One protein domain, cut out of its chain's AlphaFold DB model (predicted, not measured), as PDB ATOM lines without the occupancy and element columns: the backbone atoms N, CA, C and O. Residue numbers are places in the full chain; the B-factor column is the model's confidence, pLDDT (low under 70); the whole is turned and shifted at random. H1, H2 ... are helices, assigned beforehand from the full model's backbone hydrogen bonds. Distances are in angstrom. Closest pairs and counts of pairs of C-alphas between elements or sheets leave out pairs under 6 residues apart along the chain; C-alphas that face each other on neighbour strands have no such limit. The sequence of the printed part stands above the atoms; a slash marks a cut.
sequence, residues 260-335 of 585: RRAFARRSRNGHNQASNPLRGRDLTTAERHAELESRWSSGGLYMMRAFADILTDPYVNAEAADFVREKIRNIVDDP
ATOM      1  N   ARG A 260      33.931 -25.553 -46.099       97.44
ATOM      2  CA  ARG A 260      32.664 -26.245 -45.808       97.44
ATOM      3  C   ARG A 260      32.825 -27.761 -45.787       97.44
ATOM      4  O   ARG A 260      32.259 -28.428 -44.920       97.44
ATOM      5  N   ARG A 261      33.631 -28.330 -46.687       97.38
ATOM      6  CA  ARG A 261      33.956 -29.767 -46.696       97.38
ATOM      7  C   ARG A 261      34.824 -30.150 -45.502       97.38
ATOM      8  O   ARG A 261      34.566 -31.165 -44.853       97.38
ATOM      9  N   ALA A 262      35.803 -29.314 -45.159       96.38
ATOM     10  CA  ALA A 262      36.629 -29.515 -43.972       96.38
ATOM     11  C   ALA A 262      35.804 -29.425 -42.675       96.38
ATOM     12  O   ALA A 262      36.015 -30.214 -41.752       96.38
ATOM     13  N   PHE A 263      34.842 -28.500 -42.604       96.62
ATOM     14  CA  PHE A 263      33.892 -28.421 -41.497       96.62
ATOM     15  C   PHE A 263      33.004 -29.665 -41.433       96.62
ATOM     16  O   PHE A 263      32.905 -30.270 -40.369       96.62
ATOM     17  N   ALA A 264      32.413 -30.089 -42.554       96.38
ATOM     18  CA  ALA A 264      31.555 -31.269 -42.617       96.38
ATOM     19  C   ALA A 264      32.256 -32.526 -42.074       96.38
ATOM     20  O   ALA A 264      31.687 -33.218 -41.232       96.38
ATOM     21  N   ARG A 265      33.517 -32.781 -42.457       95.12
ATOM     22  CA  ARG A 265      34.320 -33.908 -41.935       95.12
ATOM     23  C   ARG A 265      34.613 -33.823 -40.427       95.12
ATOM     24  O   ARG A 265      34.861 -34.848 -39.802       95.12
ATOM     25  N   ARG A 266      34.570 -32.628 -39.828       93.19
ATOM     26  CA  ARG A 266      34.743 -32.408 -38.378       93.19
ATOM     27  C   ARG A 266      33.424 -32.205 -37.631       93.19
ATOM     28  O   ARG A 266      33.433 -32.048 -36.412       93.19
ATOM     29  N   SER A 267      32.293 -32.183 -38.331       94.19
ATOM     30  CA  SER A 267      30.984 -32.037 -37.708       94.19
ATOM     31  C   SER A 267      30.462 -33.393 -37.234       94.19
ATOM     32  O   SER A 267      30.924 -34.458 -37.651       94.19
ATOM     33  N   ARG A 268      29.475 -33.383 -36.332       92.50
ATOM     34  CA  ARG A 268      28.915 -34.622 -35.768       92.50
ATOM     35  C   ARG A 268      28.274 -35.519 -36.832       92.50
ATOM     36  O   ARG A 268      28.315 -36.737 -36.700       92.50
ATOM     37  N   ASN A 269      27.685 -34.939 -37.874       93.94
ATOM     38  CA  ASN A 269      26.846 -35.664 -38.829       93.94
ATOM     39  C   ASN A 269      27.349 -35.571 -40.281       93.94
ATOM     40  O   ASN A 269      26.663 -36.052 -41.175       93.94
ATOM     41  N   GLY A 270      28.527 -34.996 -40.548       95.00
ATOM     42  CA  GLY A 270      29.117 -35.027 -41.894       95.00
ATOM     43  C   GLY A 270      28.589 -33.967 -42.869       95.00
ATOM     44  O   GLY A 270      28.671 -34.173 -44.077       95.00
ATOM     45  N   HIS A 271      28.006 -32.874 -42.373       94.69
ATOM     46  CA  HIS A 271      27.394 -31.802 -43.177       94.69
ATOM     47  C   HIS A 271      27.453 -30.442 -42.448       94.69
ATOM     48  O   HIS A 271      27.839 -30.388 -41.274       94.69
ATOM     49  N   ASN A 272      26.994 -29.366 -43.097       94.88
ATOM     50  CA  ASN A 272      27.075 -27.976 -42.629       94.88
ATOM     51  C   ASN A 272      25.822 -27.457 -41.889       94.88
ATOM     52  O   ASN A 272      25.797 -26.310 -41.447       94.88
ATOM     53  N   GLN A 273      24.783 -28.282 -41.704       91.12
ATOM     54  CA  GLN A 273      23.583 -27.872 -40.955       91.12
ATOM     55  C   GLN A 273      23.898 -27.480 -39.500       91.12
ATOM     56  O   GLN A 273      24.507 -28.250 -38.753       91.12
ATOM     57  N   ALA A 274      23.419 -26.302 -39.090       87.94
ATOM     58  CA  ALA A 274      23.646 -25.741 -37.761       87.94
ATOM     59  C   ALA A 274      22.926 -26.517 -36.646       87.94
ATOM     60  O   ALA A 274      21.748 -26.870 -36.776       87.94
ATOM     61  N   SER A 275      23.618 -26.690 -35.517       92.19
ATOM     62  CA  SER A 275      23.085 -27.311 -34.301       92.19
ATOM     63  C   SER A 275      23.052 -26.336 -33.138       92.19
ATOM     64  O   SER A 275      23.974 -25.540 -32.976       92.19
ATOM     65  N   ASN A 276      22.010 -26.422 -32.310       95.38
ATOM     66  CA  ASN A 276      21.972 -25.713 -31.041       95.38
ATOM     67  C   ASN A 276      22.876 -26.429 -30.018       95.38
ATOM     68  O   ASN A 276      22.617 -27.594 -29.702       95.38
ATOM     69  N   PRO A 277      23.927 -25.775 -29.492       95.06
ATOM     70  CA  PRO A 277      24.784 -26.379 -28.477       95.06
ATOM     71  C   PRO A 277      24.134 -26.394 -27.086       95.06
ATOM     72  O   PRO A 277      24.640 -27.069 -26.191       95.06
ATOM     73  N   LEU A 278      23.044 -25.646 -26.878       97.88
ATOM     74  CA  LEU A 278      22.371 -25.567 -25.589       97.88
ATOM     75  C   LEU A 278      21.567 -26.837 -25.311       97.88
ATOM     76  O   LEU A 278      20.991 -27.470 -26.202       97.88
ATOM     77  N   ARG A 279      21.510 -27.190 -24.032       98.44
ATOM     78  CA  ARG A 279      20.643 -28.242 -23.516       98.44
ATOM     79  C   ARG A 279      19.237 -27.695 -23.351       98.44
ATOM     80  O   ARG A 279      19.053 -26.648 -22.737       98.44
ATOM     81  N   GLY A 280      18.234 -28.421 -23.834       98.19
ATOM     82  CA  GLY A 280      16.836 -28.033 -23.665       98.19
ATOM     83  C   GLY A 280      16.455 -27.972 -22.187       98.19
ATOM     84  O   GLY A 280      15.667 -27.118 -21.777       98.19
ATOM     85  N   ARG A 281      17.068 -28.829 -21.361       98.00
ATOM     86  CA  ARG A 281      16.824 -28.875 -19.918       98.00
ATOM     87  C   ARG A 281      17.179 -27.573 -19.194       98.00
ATOM     88  O   ARG A 281      16.556 -27.277 -18.177       98.00
ATOM     89  N   ASP A 282      18.124 -26.810 -19.735       98.25
ATOM     90  CA  ASP A 282      18.627 -25.568 -19.139       98.25
ATOM     91  C   ASP A 282      17.847 -24.325 -19.616       98.25
ATOM     92  O   ASP A 282      18.097 -23.217 -19.147       98.25
ATOM     93  N   LEU A 283      16.891 -24.502 -20.532       98.25
ATOM     94  CA  LEU A 283      16.069 -23.435 -21.100       98.25
ATOM     95  C   LEU A 283      14.697 -23.350 -20.419       98.25
ATOM     96  O   LEU A 283      14.193 -24.312 -19.835       98.25
ATOM     97  N   THR A 284      14.039 -22.203 -20.535       98.38
ATOM     98  CA  THR A 284      12.625 -22.050 -20.169       98.38
ATOM     99  C   THR A 284      11.710 -22.741 -21.186       98.38
ATOM    100  O   THR A 284      12.092 -23.001 -22.327       98.38
ATOM    101  N   THR A 285      10.456 -23.012 -20.806       97.94
ATOM    102  CA  THR A 285       9.448 -23.563 -21.734       97.94
ATOM    103  C   THR A 285       9.249 -22.674 -22.964       97.94
ATOM    104  O   THR A 285       9.124 -23.186 -24.073       97.94
ATOM    105  N   ALA A 286       9.255 -21.347 -22.788       98.38
ATOM    106  CA  ALA A 286       9.090 -20.400 -23.889       98.38
ATOM    107  C   ALA A 286      10.274 -20.443 -24.869       98.38
ATOM    108  O   ALA A 286      10.063 -20.476 -26.079       98.38
ATOM    109  N   GLU A 287      11.508 -20.501 -24.360       98.50
ATOM    110  CA  GLU A 287      12.712 -20.624 -25.192       98.50
ATOM    111  C   GLU A 287      12.752 -21.958 -25.936       98.50
ATOM    112  O   GLU A 287      13.028 -21.980 -27.135       98.50
ATOM    113  N   ARG A 288      12.413 -23.069 -25.263       98.56
ATOM    114  CA  ARG A 288      12.320 -24.373 -25.931       98.56
ATOM    115  C   ARG A 288      11.279 -24.364 -27.041       98.56
ATOM    116  O   ARG A 288      11.566 -24.819 -28.142       98.56
ATOM    117  N   HIS A 289      10.088 -23.833 -26.774       98.69
ATOM    118  CA  HIS A 289       9.035 -23.750 -27.781       98.69
ATOM    119  C   HIS A 289       9.459 -22.887 -28.978       98.69
ATOM    120  O   HIS A 289       9.250 -23.281 -30.123       98.69
ATOM    121  N   ALA A 290      10.083 -21.729 -28.739       98.62
ATOM    122  CA  ALA A 290      10.577 -20.859 -29.806       98.62
ATOM    123  C   ALA A 290      11.641 -21.551 -30.677       98.62
ATOM    124  O   ALA A 290      11.607 -21.440 -31.902       98.62
ATOM    125  N   GLU A 291      12.548 -22.310 -30.062       98.69
ATOM    126  CA  GLU A 291      13.547 -23.095 -30.784       98.69
ATOM    127  C   GLU A 291      12.903 -24.215 -31.618       98.69
ATOM    128  O   GLU A 291      13.222 -24.370 -32.797       98.69
ATOM    129  N   LEU A 292      11.949 -24.964 -31.055       98.75
ATOM    130  CA  LEU A 292      11.207 -25.998 -31.786       98.75
ATOM    131  C   LEU A 292      10.440 -25.413 -32.985       98.75
ATOM    132  O   LEU A 292      10.474 -25.991 -34.073       98.75
ATOM    133  N   GLU A 293       9.818 -24.241 -32.824       98.62
ATOM    134  CA  GLU A 293       9.144 -23.509 -33.906       98.62
ATOM    135  C   GLU A 293      10.122 -23.074 -35.004       98.62
ATOM    136  O   GLU A 293       9.847 -23.235 -36.197       98.62
ATOM    137  N   SER A 294      11.296 -22.580 -34.608       98.25
ATOM    138  CA  SER A 294      12.376 -22.218 -35.527       98.25
ATOM    139  C   SER A 294      12.850 -23.426 -36.344       98.25
ATOM    140  O   SER A 294      12.963 -23.350 -37.571       98.25
ATOM    141  N   ARG A 295      13.062 -24.587 -35.704       97.81
ATOM    142  CA  ARG A 295      13.459 -25.827 -36.401       97.81
ATOM    143  C   ARG A 295      12.360 -26.394 -37.289       97.81
ATOM    144  O   ARG A 295      12.670 -26.869 -38.378       97.81
ATOM    145  N   TRP A 296      11.097 -26.307 -36.873       98.25
ATOM    146  CA  TRP A 296       9.953 -26.662 -37.715       98.25
ATOM    147  C   TRP A 296       9.888 -25.791 -38.974       98.25
ATOM    148  O   TRP A 296       9.753 -26.307 -40.080       98.25
ATOM    149  N   SER A 297      10.065 -24.479 -38.816       97.44
ATOM    150  CA  SER A 297      10.070 -23.515 -39.923       97.44
ATOM    151  C   SER A 297      11.282 -23.684 -40.841       97.44
ATOM    152  O   SER A 297      11.179 -23.472 -42.044       97.44
ATOM    153  N   SER A 298      12.420 -24.108 -40.284       95.81
ATOM    154  CA  SER A 298      13.626 -24.441 -41.051       95.81
ATOM    155  C   SER A 298      13.448 -25.724 -41.870       95.81
ATOM    156  O   SER A 298      14.043 -25.855 -42.939       95.81
ATOM    157  N   GLY A 299      12.636 -26.665 -41.381       95.88
ATOM    158  CA  GLY A 299      12.294 -27.908 -42.062       95.88
ATOM    159  C   GLY A 299      13.408 -28.953 -42.119       95.88
ATOM    160  O   GLY A 299      14.464 -28.822 -41.502       95.88
ATOM    161  N   GLY A 300      13.155 -30.041 -42.846       94.25
ATOM    162  CA  GLY A 300      14.087 -31.153 -42.999       94.25
ATOM    163  C   GLY A 300      14.387 -31.851 -41.673       94.25
ATOM    164  O   GLY A 300      13.513 -32.070 -40.835       94.25
ATOM    165  N   LEU A 301      15.652 -32.208 -41.460       93.56
ATOM    166  CA  LEU A 301      16.084 -32.932 -40.260       93.56
ATOM    167  C   LEU A 301      16.450 -32.009 -39.081       93.56
ATOM    168  O   LEU A 301      16.918 -32.498 -38.050       93.56
ATOM    169  N   TYR A 302      16.262 -30.689 -39.200       95.44
ATOM    170  CA  TYR A 302      16.721 -29.694 -38.219       95.44
ATOM    171  C   TYR A 302      16.095 -29.845 -36.828       95.44
ATOM    172  O   TYR A 302      16.712 -29.437 -35.847       95.44
ATOM    173  N   MET A 303      14.933 -30.492 -36.705       96.94
ATOM    174  CA  MET A 303      14.319 -30.790 -35.405       96.94
ATOM    175  C   MET A 303      15.261 -31.573 -34.474       96.94
ATOM    176  O   MET A 303      15.361 -31.266 -33.290       96.94
ATOM    177  N   MET A 304      16.052 -32.512 -35.010       94.69
ATOM    178  CA  MET A 304      17.031 -33.275 -34.214       94.69
ATOM    179  C   MET A 304      18.221 -32.448 -33.718       94.69
ATOM    180  O   MET A 304      19.070 -32.960 -32.995       94.69
ATOM    181  N   ARG A 305      18.297 -31.182 -34.127       94.31
ATOM    182  CA  ARG A 305      19.356 -30.232 -33.788       94.31
ATOM    183  C   ARG A 305      18.851 -29.098 -32.897       94.31
ATOM    184  O   ARG A 305      19.602 -28.157 -32.652       94.31
ATOM    185  N   ALA A 306      17.606 -29.200 -32.422       97.44
ATOM    186  CA  ALA A 306      16.995 -28.219 -31.535       97.44
ATOM    187  C   ALA A 306      17.726 -28.118 -30.192       97.44
ATOM    188  O   ALA A 306      17.881 -27.017 -29.680       97.44
ATOM    189  N   PHE A 307      18.201 -29.241 -29.636       98.19
ATOM    190  CA  PHE A 307      18.888 -29.275 -28.341       98.19
ATOM    191  C   PHE A 307      19.983 -30.341 -28.310       98.19
ATOM    192  O   PHE A 307      19.814 -31.427 -28.869       98.19
ATOM    193  N   ALA A 308      21.071 -30.066 -27.589       96.56
ATOM    194  CA  ALA A 308      22.191 -30.994 -27.430       96.56
ATOM    195  C   ALA A 308      21.804 -32.308 -26.719       96.56
ATOM    196  O   ALA A 308      22.427 -33.344 -26.953       96.56
ATOM    197  N   ASP A 309      20.764 -32.275 -25.882       97.56
ATOM    198  CA  ASP A 309      20.262 -33.391 -25.077       97.56
ATOM    199  C   ASP A 309      18.910 -33.949 -25.558       97.56
ATOM    200  O   ASP A 309      18.295 -34.757 -24.865       97.56
ATOM    201  N   ILE A 310      18.459 -33.606 -26.775       97.38
ATOM    202  CA  ILE A 310      17.166 -34.079 -27.313       97.38
ATOM    203  C   ILE A 310      17.052 -35.614 -27.384       97.38
ATOM    204  O   ILE A 310      15.950 -36.150 -27.362       97.38
ATOM    205  N   LEU A 311      18.174 -36.336 -27.467       96.25
ATOM    206  CA  LEU A 311      18.224 -37.805 -27.500       96.25
ATOM    207  C   LEU A 311      18.717 -38.441 -26.193       96.25
ATOM    208  O   LEU A 311      18.891 -39.657 -26.153       96.25
ATOM    209  N   THR A 312      18.959 -37.660 -25.142       97.06
ATOM    210  CA  THR A 312      19.467 -38.161 -23.851       97.06
ATOM    211  C   THR A 312      18.599 -37.742 -22.669       97.06
ATOM    212  O   THR A 312      18.566 -38.457 -21.672       97.06
ATOM    213  N   ASP A 313      17.843 -36.649 -22.779       97.81
ATOM    214  CA  ASP A 313      16.882 -36.206 -21.771       97.81
ATOM    215  C   ASP A 313      15.441 -36.584 -22.191       97.81
ATOM    216  O   ASP A 313      14.904 -36.027 -23.158       97.81
ATOM    217  N   PRO A 314      14.777 -37.526 -21.484       96.88
ATOM    218  CA  PRO A 314      13.423 -37.965 -21.826       96.88
ATOM    219  C   PRO A 314      12.375 -36.849 -21.773       96.88
ATOM    220  O   PRO A 314      11.402 -36.893 -22.523       96.88
ATOM    221  N   TYR A 315      12.548 -35.859 -20.893       97.44
ATOM    222  CA  TYR A 315      11.606 -34.752 -20.752       97.44
ATOM    223  C   TYR A 315      11.712 -33.795 -21.941       97.44
ATOM    224  O   TYR A 315      10.696 -33.452 -22.544       97.44
ATOM    225  N   VAL A 316      12.937 -33.425 -22.329       98.38
ATOM    226  CA  VAL A 316      13.181 -32.584 -23.512       98.38
ATOM    227  C   VAL A 316      12.665 -33.272 -24.778       98.38
ATOM    228  O   VAL A 316      11.997 -32.642 -25.599       98.38
ATOM    229  N   ASN A 317      12.912 -34.578 -24.922       98.38
ATOM    230  CA  ASN A 317      12.404 -35.348 -26.056       98.38
ATOM    231  C   ASN A 317      10.871 -35.400 -26.090       98.38
ATOM    232  O   ASN A 317      10.275 -35.221 -27.152       98.38
ATOM    233  N   ALA A 318      10.231 -35.627 -24.937       97.62
ATOM    234  CA  ALA A 318       8.779 -35.685 -24.836       97.62
ATOM    235  C   ALA A 318       8.124 -34.356 -25.236       97.62
ATOM    236  O   ALA A 318       7.151 -34.377 -25.987       97.62
ATOM    237  N   GLU A 319       8.680 -33.216 -24.813       98.06
ATOM    238  CA  GLU A 319       8.189 -31.901 -25.239       98.06
ATOM    239  C   GLU A 319       8.349 -31.683 -26.750       98.06
ATOM    240  O   GLU A 319       7.402 -31.251 -27.405       98.06
ATOM    241  N   ALA A 320       9.499 -32.040 -27.332       98.50
ATOM    242  CA  ALA A 320       9.705 -31.947 -28.778       98.50
ATOM    243  C   ALA A 320       8.732 -32.847 -29.563       98.50
ATOM    244  O   ALA A 320       8.168 -32.446 -30.582       98.50
ATOM    245  N   ALA A 321       8.490 -34.065 -29.072       98.25
ATOM    246  CA  ALA A 321       7.525 -34.981 -29.661       98.25
ATOM    247  C   ALA A 321       6.086 -34.443 -29.562       98.25
ATOM    248  O   ALA A 321       5.310 -34.579 -30.509       98.25
ATOM    249  N   ASP A 322       5.723 -33.825 -28.438       98.50
ATOM    250  CA  ASP A 322       4.390 -33.257 -28.222       98.50
ATOM    251  C   ASP A 322       4.134 -31.998 -29.031       98.50
ATOM    252  O   ASP A 322       3.046 -31.876 -29.594       98.50
ATOM    253  N   PHE A 323       5.149 -31.154 -29.201       98.75
ATOM    254  CA  PHE A 323       5.115 -30.042 -30.141       98.75
ATOM    255  C   PHE A 323       4.737 -30.521 -31.553       98.75
ATOM    256  O   PHE A 323       3.824 -29.985 -32.179       98.75
ATOM    257  N   VAL A 324       5.363 -31.595 -32.048       98.56
ATOM    258  CA  VAL A 324       5.023 -32.140 -33.375       98.56
ATOM    259  C   VAL A 324       3.611 -32.731 -33.396       98.56
ATOM    260  O   VAL A 324       2.875 -32.522 -34.357       98.56
ATOM    261  N   ARG A 325       3.190 -33.444 -32.344       98.62
ATOM    262  CA  ARG A 325       1.811 -33.959 -32.247       98.62
ATOM    263  C   ARG A 325       0.779 -32.829 -32.259       98.62
ATOM    264  O   ARG A 325      -0.300 -33.011 -32.812       98.62
ATOM    265  N   GLU A 326       1.090 -31.686 -31.658       98.56
ATOM    266  CA  GLU A 326       0.253 -30.490 -31.715       98.56
ATOM    267  C   GLU A 326       0.192 -29.908 -33.131       98.56
ATOM    268  O   GLU A 326      -0.907 -29.658 -33.622       98.56
ATOM    269  N   LYS A 327       1.326 -29.811 -33.841       98.69
ATOM    270  CA  LYS A 327       1.336 -29.422 -35.263       98.69
ATOM    271  C   LYS A 327       0.419 -30.309 -36.102       98.69
ATOM    272  O   LYS A 327      -0.382 -29.781 -36.862       98.69
ATOM    273  N   ILE A 328       0.465 -31.631 -35.918       98.69
ATOM    274  CA  ILE A 328      -0.410 -32.570 -36.643       98.69
ATOM    275  C   ILE A 328      -1.889 -32.265 -36.377       98.69
ATOM    276  O   ILE A 328      -2.666 -32.179 -37.322       98.69
ATOM    277  N   ARG A 329      -2.282 -32.063 -35.110       98.56
ATOM    278  CA  ARG A 329      -3.677 -31.733 -34.753       98.56
ATOM    279  C   ARG A 329      -4.150 -30.404 -35.332       98.56
ATOM    280  O   ARG A 329      -5.339 -30.259 -35.569       98.56
ATOM    281  N   ASN A 330      -3.240 -29.452 -35.514       98.44
ATOM    282  CA  ASN A 330      -3.561 -28.141 -36.071       98.44
ATOM    283  C   ASN A 330      -3.602 -28.144 -37.607       98.44
ATOM    284  O   ASN A 330      -4.228 -27.265 -38.186       98.44
ATOM    285  N   ILE A 331      -2.915 -29.090 -38.256       98.62
ATOM    286  CA  ILE A 331      -2.878 -29.215 -39.720       98.62
ATOM    287  C   ILE A 331      -4.039 -30.072 -40.237       98.62
ATOM    288  O   ILE A 331      -4.578 -29.773 -41.297       98.62
ATOM    289  N   VAL A 332      -4.398 -31.149 -39.532       98.75
ATOM    290  CA  VAL A 332      -5.383 -32.132 -40.004       98.75
ATOM    291  C   VAL A 332      -6.775 -31.811 -39.462       98.75
ATOM    292  O   VAL A 332      -6.986 -31.850 -38.250       98.75
ATOM    293  N   ASP A 333      -7.722 -31.550 -40.363       98.44
ATOM    294  CA  ASP A 333      -9.048 -31.014 -40.033       98.44
ATOM    295  C   ASP A 333      -9.940 -32.037 -39.312       98.44
ATOM    296  O   ASP A 333     -10.619 -31.701 -38.339       98.44
ATOM    297  N   ASP A 334      -9.944 -33.299 -39.763       97.62
ATOM    298  CA  ASP A 334     -10.707 -34.372 -39.119       97.62
ATOM    299  C   ASP A 334      -9.995 -34.863 -37.842       97.62
ATOM    300  O   ASP A 334      -8.928 -35.487 -37.932       97.62
ATOM    301  N   PRO A 335     -10.589 -34.695 -36.641       96.81
ATOM    302  CA  PRO A 335      -9.947 -35.074 -35.384       96.81
ATOM    303  C   PRO A 335      -9.609 -36.564 -35.292       96.81
ATOM    304  O   PRO A 335      -8.667 -36.946 -34.592       96.81
TER     305      PRO A 335
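What this domain is: This is residues 260 to 335 of the 585 residues of the protein "Cyclohexanone monooxygenase" of Actinomycetales bacterium JB111 (UniProt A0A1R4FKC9). The longest helix, H4, slants past H2, on which short H3 packs; H1 lies off at one end on a long link, and residues 328 to 335 stick out at the other. The printed part has 76 residues and four named helices, H1 to H4 in order, with no named strand: class all helix. It is only just loose, close to compact (radius of gyration of the C-alphas 13.9 A), spanning 47 by 27 by 18 A.

How they stand to each other: Look first at H4, residues 314 to 331: its residues 320 to 323 only just touch H2, residues 285 to 298, with 3 pairs of C-alphas within 8 A, the closest Leu 292 and Ala 320 at 6.8 A. They run the same way at a steep tilt of 57 degrees. H3, residues 302 to 305, touches H2; the closest C-alphas, Arg 295 and Met 303, are 5.1 A apart. H3 and H4 are near each other. H1, residues 260 to 266, touches no helix. Every O i to N i+4 pair is within hydrogen-bond range in H1, H2 and H4; H3 is too short for one.

Where its parts are: Find C-alpha 314 at (13.423, -37.965, -21.826); H4 runs 25.7 A from there. H2 measures 19.8 A, H1 9.9 A and H3 5.2 A; H1 begins at (32.664, -26.245, -45.808).

The domain as a whole: The farthest C-alphas, Ala 262 and Asp 334, are 47.8 A apart. The printed part has no cut, the link H1 to H2 is long, and no printed residue is under 70 in pLDDT.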